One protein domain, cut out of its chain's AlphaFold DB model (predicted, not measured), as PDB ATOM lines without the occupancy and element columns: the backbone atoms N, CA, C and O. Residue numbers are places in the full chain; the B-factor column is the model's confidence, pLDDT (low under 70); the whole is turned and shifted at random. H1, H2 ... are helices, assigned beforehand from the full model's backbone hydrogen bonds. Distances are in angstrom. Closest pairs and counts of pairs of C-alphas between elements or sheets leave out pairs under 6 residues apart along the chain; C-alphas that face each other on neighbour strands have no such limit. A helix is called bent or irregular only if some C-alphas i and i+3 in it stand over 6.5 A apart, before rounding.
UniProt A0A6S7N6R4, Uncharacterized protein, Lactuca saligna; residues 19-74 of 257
ATOM      1  N   ASN A  19     112.982  87.054  39.058       49.09
ATOM      2  CA  ASN A  19     112.809  85.690  39.579       49.09
ATOM      3  C   ASN A  19     112.388  85.638  41.061       49.09
ATOM      4  O   ASN A  19     111.690  84.708  41.464       49.09
ATOM      5  N   ALA A  20     112.787  86.618  41.877       52.81
ATOM      6  CA  ALA A  20     112.330  86.740  43.258       52.81
ATOM      7  C   ALA A  20     110.902  87.314  43.320       52.81
ATOM      8  O   ALA A  20     110.084  86.800  44.076       52.81
ATOM      9  N   SER A  21     110.563  88.286  42.466       51.28
ATOM     10  CA  SER A  21     109.194  88.814  42.340       51.28
ATOM     11  C   SER A  21     108.188  87.730  41.921       51.28
ATOM     12  O   SER A  21     107.117  87.611  42.520       51.28
ATOM     13  N   THR A  22     108.544  86.859  40.970       55.66
ATOM     14  CA  THR A  22     107.696  85.718  40.582       55.66
ATOM     15  C   THR A  22     107.524  84.718  41.730       55.66
ATOM     16  O   THR A  22     106.403  84.281  41.984       55.66
ATOM     17  N   LYS A  23     108.591  84.403  42.484       54.34
ATOM     18  CA  LYS A  23     108.489  83.554  43.688       54.34
ATOM     19  C   LYS A  23     107.590  84.178  44.763       54.34
ATOM     20  O   LYS A  23     106.745  83.479  45.309       54.34
ATOM     21  N   LEU A  24     107.708  85.482  45.020       53.97
ATOM     22  CA  LEU A  24     106.849  86.194  45.975       53.97
ATOM     23  C   LEU A  24     105.370  86.188  45.547       53.97
ATOM     24  O   LEU A  24     104.503  85.967  46.388       53.97
ATOM     25  N   ASN A  25     105.073  86.333  44.251       54.72
ATOM     26  CA  ASN A  25     103.701  86.250  43.728       54.72
ATOM     27  C   ASN A  25     103.095  84.834  43.809       54.72
ATOM     28  O   ASN A  25     101.883  84.692  43.994       54.72
ATOM     29  N   ILE A  26     103.910  83.780  43.685       58.16
ATOM     30  CA  ILE A  26     103.464  82.394  43.908       58.16
ATOM     31  C   ILE A  26     103.099  82.210  45.389       58.16
ATOM     32  O   ILE A  26     101.973  81.815  45.694       58.16
ATOM     33  N   LEU A  27     103.981  82.630  46.302       52.03
ATOM     34  CA  LEU A  27     103.749  82.575  47.753       52.03
ATOM     35  C   LEU A  27     102.535  83.423  48.196       52.03
ATOM     36  O   LEU A  27     101.778  83.009  49.071       52.03
ATOM     37  N   GLN A  28     102.279  84.574  47.561       56.44
ATOM     38  CA  GLN A  28     101.074  85.385  47.814       56.44
ATOM     39  C   GLN A  28      99.770  84.703  47.366       56.44
ATOM     40  O   GLN A  28      98.732  84.892  48.005       56.44
ATOM     41  N   ASN A  29      99.792  83.900  46.298       54.16
ATOM     42  CA  ASN A  29      98.621  83.113  45.899       54.16
ATOM     43  C   ASN A  29      98.387  81.922  46.839       54.16
ATOM     44  O   ASN A  29      97.235  81.617  47.148       54.16
ATOM     45  N   GLU A  30      99.449  81.306  47.359       56.91
ATOM     46  CA  GLU A  30      99.341  80.281  48.403       56.91
ATOM     47  C   GLU A  30      98.752  80.867  49.698       56.91
ATOM     48  O   GLU A  30      97.799  80.306  50.237       56.91
ATOM     49  N   GLN A  31      99.211  82.042  50.149       57.06
ATOM     50  CA  GLN A  31      98.638  82.740  51.314       57.06
ATOM     51  C   GLN A  31      97.126  82.993  51.180       57.06
ATOM     52  O   GLN A  31      96.378  82.783  52.139       57.06
ATOM     53  N   ARG A  32      96.650  83.377  49.987       55.53
ATOM     54  CA  ARG A  32      95.212  83.545  49.704       55.53
ATOM     55  C   ARG A  32      94.413  82.246  49.800       55.53
ATOM     56  O   ARG A  32      93.250  82.284  50.196       55.53
ATOM     57  N   LEU A  33      95.015  81.110  49.444       55.28
ATOM     58  CA  LEU A  33      94.358  79.804  49.508       55.28
ATOM     59  C   LEU A  33      94.076  79.385  50.961       55.28
ATOM     60  O   LEU A  33      93.024  78.821  51.248       55.28
ATOM     61  N   TRP A  34      94.993  79.703  51.878       61.69
ATOM     62  CA  TRP A  34      94.856  79.381  53.303       61.69
ATOM     63  C   TRP A  34      93.922  80.341  54.051       61.69
ATOM     64  O   TRP A  34      93.133  79.879  54.873       61.69
ATOM     65  N   GLN A  35      93.903  81.634  53.692       55.69
ATOM     66  CA  GLN A  35      92.935  82.605  54.234       55.69
ATOM     67  C   GLN A  35      91.469  82.182  54.028       55.69
ATOM     68  O   GLN A  35      90.631  82.458  54.880       55.69
ATOM     69  N   LEU A  36      91.156  81.489  52.927       55.69
ATOM     70  CA  LEU A  36      89.806  80.982  52.645       55.69
ATOM     71  C   LEU A  36      89.410  79.762  53.490       55.69
ATOM     72  O   LEU A  36      88.220  79.515  53.662       55.69
ATOM     73  N   ASN A  37      90.383  79.014  54.017       59.09
ATOM     74  CA  ASN A  37      90.140  77.795  54.791       59.09
ATOM     75  C   ASN A  37      90.147  78.030  56.314       59.09
ATOM     76  O   ASN A  37      89.943  77.081  57.064       59.09
ATOM     77  N   GLY A  38      90.415  79.255  56.782       55.19
ATOM     78  CA  GLY A  38      90.422  79.611  58.209       55.19
ATOM     79  C   GLY A  38      91.622  79.101  59.020       55.19
ATOM     80  O   GLY A  38      91.753  79.450  60.188       55.19
ATOM     81  N   TYR A  39      92.524  78.319  58.418       60.59
ATOM     82  CA  TYR A  39      93.723  77.824  59.093       60.59
ATOM     83  C   TYR A  39      94.832  78.879  59.139       60.59
ATOM     84  O   TYR A  39      95.071  79.603  58.170       60.59
ATOM     85  N   GLY A  40      95.554  78.913  60.263       63.88
ATOM     86  CA  GLY A  40      96.761  79.722  60.412       63.88
ATOM     87  C   GLY A  40      97.795  79.407  59.327       63.88
ATOM     88  O   GLY A  40      97.940  78.267  58.883       63.88
ATOM     89  N   TYR A  41      98.522  80.435  58.896       77.25
ATOM     90  CA  TYR A  41      99.564  80.320  57.880       77.25
ATOM     91  C   TYR A  41     100.616  79.271  58.284       77.25
ATOM     92  O   TYR A  41     100.997  79.178  59.450       77.25
ATOM     93  N   VAL A  42     101.149  78.506  57.326       72.81
ATOM     94  CA  VAL A  42     102.129  77.441  57.623       72.81
ATOM     95  C   VAL A  42     103.334  77.984  58.406       72.81
ATOM     96  O   VAL A  42     103.833  77.316  59.310       72.81
ATOM     97  N   HIS A  43     103.765  79.223  58.136       75.44
ATOM     98  CA  HIS A  43     104.826  79.842  58.930       75.44
ATOM     99  C   HIS A  43     104.378  80.282  60.327       75.44
ATOM    100  O   HIS A  43     105.219  80.231  61.210       75.44
ATOM    101  N   SER A  44     103.113  80.657  60.579       75.38
ATOM    102  CA  SER A  44     102.684  80.983  61.952       75.38
ATOM    103  C   SER A  44     102.693  79.741  62.846       75.38
ATOM    104  O   SER A  44     103.148  79.818  63.985       75.38
ATOM    105  N   VAL A  45     102.292  78.581  62.309       77.69
ATOM    106  CA  VAL A  45     102.418  77.289  63.009       77.69
ATOM    107  C   VAL A  45     103.895  76.952  63.246       77.69
ATOM    108  O   VAL A  45     104.283  76.681  64.379       77.69
ATOM    109  N   ALA A  46     104.740  77.061  62.213       81.62
ATOM    110  CA  ALA A  46     106.173  76.785  62.330       81.62
ATOM    111  C   ALA A  46     106.906  77.733  63.304       81.62
ATOM    112  O   ALA A  46     107.788  77.290  64.042       81.62
ATOM    113  N   THR A  47     106.540  79.020  63.358       82.44
ATOM    114  CA  THR A  47     107.095  79.959  64.348       82.44
ATOM    115  C   THR A  47     106.652  79.618  65.762       82.44
ATOM    116  O   THR A  47     107.457  79.736  66.678       82.44
ATOM    117  N   LEU A  48     105.413  79.155  65.952       83.81
ATOM    118  CA  LEU A  48     104.910  78.778  67.273       83.81
ATOM    119  C   LEU A  48     105.668  77.555  67.811       83.81
ATOM    120  O   LEU A  48     106.149  77.582  68.943       83.81
ATOM    121  N   THR A  49     105.903  76.552  66.954       82.44
ATOM    122  CA  THR A  49     106.747  75.396  67.293       82.44
ATOM    123  C   THR A  49     108.213  75.772  67.512       82.44
ATOM    124  O   THR A  49     108.837  75.247  68.426       82.44
ATOM    125  N   TYR A  50     108.772  76.705  66.729       85.81
ATOM    126  CA  TYR A  50     110.151  77.183  66.916       85.81
ATOM    127  C   TYR A  50     110.342  77.917  68.253       85.81
ATOM    128  O   TYR A  50     111.383  77.789  68.893       85.81
ATOM    129  N   LEU A  51     109.320  78.653  68.699       87.12
ATOM    130  CA  LEU A  51     109.301  79.342  69.991       87.12
ATOM    131  C   LEU A  51     108.966  78.410  71.174       87.12
ATOM    132  O   LEU A  51     108.912  78.884  72.306       87.12
ATOM    133  N   ASN A  52     108.749  77.108  70.936       81.44
ATOM    134  CA  ASN A  52     108.269  76.125  71.920       81.44
ATOM    135  C   ASN A  52     106.973  76.550  72.641       81.44
ATOM    136  O   ASN A  52     106.730  76.170  73.787       81.44
ATOM    137  N   ILE A  53     106.126  77.333  71.968       82.56
ATOM    138  CA  ILE A  53     104.808  77.719  72.472       82.56
ATOM    139  C   ILE A  53     103.816  76.632  72.051       82.56
ATOM    140  O   ILE A  53     103.759  76.255  70.877       82.56
ATOM    141  N   THR A  54     103.018  76.123  72.991       73.88
ATOM    142  CA  THR A  54     101.954  75.169  72.663       73.88
ATOM    143  C   THR A  54     100.885  75.852  71.801       73.88
ATOM    144  O   THR A  54     100.446  76.955  72.139       73.88
ATOM    145  N   PRO A  55     100.430  75.232  70.692       66.12
ATOM    146  CA  PRO A  55      99.300  75.753  69.920       66.12
ATOM    147  C   PRO A  55      98.006  75.750  70.742       66.12
ATOM    148  O   PRO A  55      97.139  76.595  70.533       66.12
ATOM    149  N   ASP A  56      97.917  74.845  71.715       62.91
ATOM    150  CA  ASP A  56      96.871  74.786  72.724       62.91
ATOM    151  C   ASP A  56      97.036  75.978  73.688       62.91
ATOM    152  O   ASP A  56      97.841  75.942  74.624       62.91
ATOM    153  N   GLY A  57      96.331  77.078  73.411       67.50
ATOM    154  CA  GLY A  57      96.492  78.347  74.124       67.50
ATOM    155  C   GLY A  57      95.774  79.522  73.438       67.50
ATOM    156  O   GLY A  57      94.949  79.304  72.556       67.50
ATOM    157  N   PRO A  58      96.094  80.786  73.785       71.56
ATOM    158  CA  PRO A  58      95.382  81.979  73.298       71.56
ATOM    159  C   PRO A  58      95.582  82.287  71.798       71.56
ATOM    160  O   PRO A  58      95.073  83.289  71.304       71.56
ATOM    161  N   TYR A  59      96.348  81.460  71.083       74.62
ATOM    162  CA  TYR A  59      96.708  81.642  69.673       74.62
ATOM    163  C   TYR A  59      95.802  80.871  68.703       74.62
ATOM    164  O   TYR A  59      95.806  81.166  67.506       74.62
ATOM    165  N   VAL A  60      95.047  79.889  69.198       76.38
ATOM    166  CA  VAL A  60      94.140  79.044  68.413       76.38
ATOM    167  C   VAL A  60      92.776  79.059  69.094       76.38
ATOM    168  O   VAL A  60      92.678  78.840  70.299       76.38
ATOM    169  N   ASP A  61      91.714  79.334  68.335       79.75
ATOM    170  CA  ASP A  61      90.351  79.303  68.873       79.75
ATOM    171  C   ASP A  61      90.019  77.881  69.381       79.75
ATOM    172  O   ASP A  61      90.291  76.913  68.654       79.75
ATOM    173  N   PRO A  62      89.433  77.725  70.589       80.12
ATOM    174  CA  PRO A  62      89.040  76.434  71.157       80.12
ATOM    175  C   PRO A  62      88.303  75.499  70.189       80.12
ATOM    176  O   PRO A  62      88.476  74.284  70.277       80.12
ATOM    177  N   LEU A  63      87.539  76.034  69.229       81.38
ATOM    178  CA  LEU A  63      86.827  75.261  68.208       81.38
ATOM    179  C   LEU A  63      87.744  74.361  67.352       81.38
ATOM    180  O   LEU A  63      87.292  73.322  66.872       81.38
ATOM    181  N   TYR A  64      89.017  74.731  67.172       78.06
ATOM    182  CA  TYR A  64      89.995  73.958  66.393       78.06
ATOM    183  C   TYR A  64      90.805  72.954  67.227       78.06
ATOM    184  O   TYR A  64      91.578  72.180  66.656       78.06
ATOM    185  N   LEU A  65      90.650  72.928  68.555       83.19
ATOM    186  CA  LEU A  65      91.347  71.955  69.399       83.19
ATOM    187  C   LEU A  65      90.767  70.551  69.185       83.19
ATOM    188  O   LEU A  65      89.550  70.352  69.145       83.19
ATOM    189  N   GLY A  66      91.647  69.546  69.144       85.56
ATOM    190  CA  GLY A  66      91.252  68.144  68.965       85.56
ATOM    191  C   GLY A  66      90.217  67.670  69.994       85.56
ATOM    192  O   GLY A  66      89.319  66.907  69.653       85.56
ATOM    193  N   ALA A  67      90.266  68.185  71.227       85.75
ATOM    194  CA  ALA A  67      89.270  67.903  72.260       85.75
ATOM    195  C   ALA A  67      87.847  68.362  71.873       85.75
ATOM    196  O   ALA A  67      86.888  67.617  72.077       85.75
ATOM    197  N   PHE A  68      87.697  69.545  71.264       87.75
ATOM    198  CA  PHE A  68      86.404  70.037  70.772       87.75
ATOM    199  C   PHE A  68      85.934  69.252  69.547       87.75
ATOM    200  O   PHE A  68      84.754  68.898  69.472       87.75
ATOM    201  N   PHE A  69      86.840  68.890  68.635       87.31
ATOM    202  CA  PHE A  69      86.525  67.996  67.517       87.31
ATOM    203  C   PHE A  69      86.018  66.631  68.016       87.31
ATOM    204  O   PHE A  69      84.931  66.191  67.648       87.31
ATOM    205  N   HIS A  70      86.744  65.984  68.929       90.81
ATOM    206  CA  HIS A  70      86.323  64.704  69.499       90.81
ATOM    207  C   HIS A  70      85.029  64.802  70.311       90.81
ATOM    208  O   HIS A  70      84.271  63.841  70.310       90.81
ATOM    209  N   ASN A  71      84.742  65.933  70.966       91.56
ATOM    210  CA  ASN A  71      83.485  66.133  71.690       91.56
ATOM    211  C   ASN A  71      82.291  66.352  70.742       91.56
ATOM    212  O   ASN A  71      81.247  65.724  70.904       91.56
ATOM    213  N   THR A  72      82.451  67.198  69.720       90.69
ATOM    214  CA  THR A  72      81.400  67.494  68.724       90.69
ATOM    215  C   THR A  72      81.032  66.275  67.880       90.69
ATOM    216  O   THR A  72      79.850  66.030  67.655       90.69
ATOM    217  N   TYR A  73      82.018  65.463  67.488       89.12
ATOM    218  CA  TYR A  73      81.809  64.201  66.768       89.12
ATOM    219  C   TYR A  73      81.787  62.961  67.685       89.12
ATOM    220  O   TYR A  73      81.863  61.835  67.194       89.12
ATOM    221  N   LYS A  74      81.652  63.136  69.014       93.62
ATOM    222  CA  LYS A  74      81.536  62.020  69.977       93.62
ATOM    223  C   LYS A  74      80.288  61.181  69.722       93.62
ATOM    224  O   LYS A  74      80.294  59.968  69.911       93.62
TER     225      LYS A  74
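Overview. This is residues 19 to 74 of the 257 residues of an uncharacterized protein of Lactuca saligna (UniProt A0A6S7N6R4). The model shows three separate helices strung on an open, flat zigzag, with no helix touching another. The longest, H1, makes one end of the long axis and its residues 19 to 29 stick out free; H2 comes after a turn of the chain, and a long loop, residues 51 to 65, leads from it to the small helix H3 at the other end. The printed part has 56 residues, with three named helices in the order H1, H2, H3 and no named strand; the class is all helix. The whole is only just loose, close to extended, with a radius of gyration of the C-alphas of 14.8 A. The C-alphas span 49 by 26 by 14 A.

Along the chain. H1 is the longest helix, residues 19 to 35, and measures 24.9 A from first to last C-alpha. It begins at C-alpha 19, at (112.809, 85.690, 39.579), and ends at C-alpha 35, at (92.935, 82.605, 54.234). H2, residues 42 to 50, measures 12.3 A and begins at C-alpha 42, at (102.129, 77.441, 57.623). H3, residues 66 to 72, measures 9.9 A and ends at C-alpha 72, at (81.400, 67.494, 68.724).

Arrangement. H1 stands free over residues 19 to 29, where no C-alpha 8 or more residues away along the chain lies within 10 A. H1 and H2 are apart, with no C-alpha of the one within 8 A of the other, though a short link of 6 residues joins them. H2 and H3 are apart by the same measure, and the link between them is long, with 15 residues. H1 and H3 are apart too. No two of the helices form a hairpin, and no helix is bent or irregular. In H1, H2 and H3 every O i to N i+4 pair is within hydrogen-bond range.

Size, cuts and confidence. The two C-alphas farthest apart are those of Asn 19 and Lys 74, the first and last printed residues, at 49.6 A. The outline is flat. Without the free residues 19 to 29, the body has 45 residues and spans 33 by 27 by 13 A, with a radius of gyration of 12.1 A. The long link, residues 51 to 65, has no named element, and its C-alphas lie 9 to 16 A from the mean of all C-alphas. The printed part has no cut. The mean pLDDT of the printed part is 70.9, with residues 19 to 40 and 55 to 57 under 70; the mean is 55 for H1, 80 for H2 and 88 for H3.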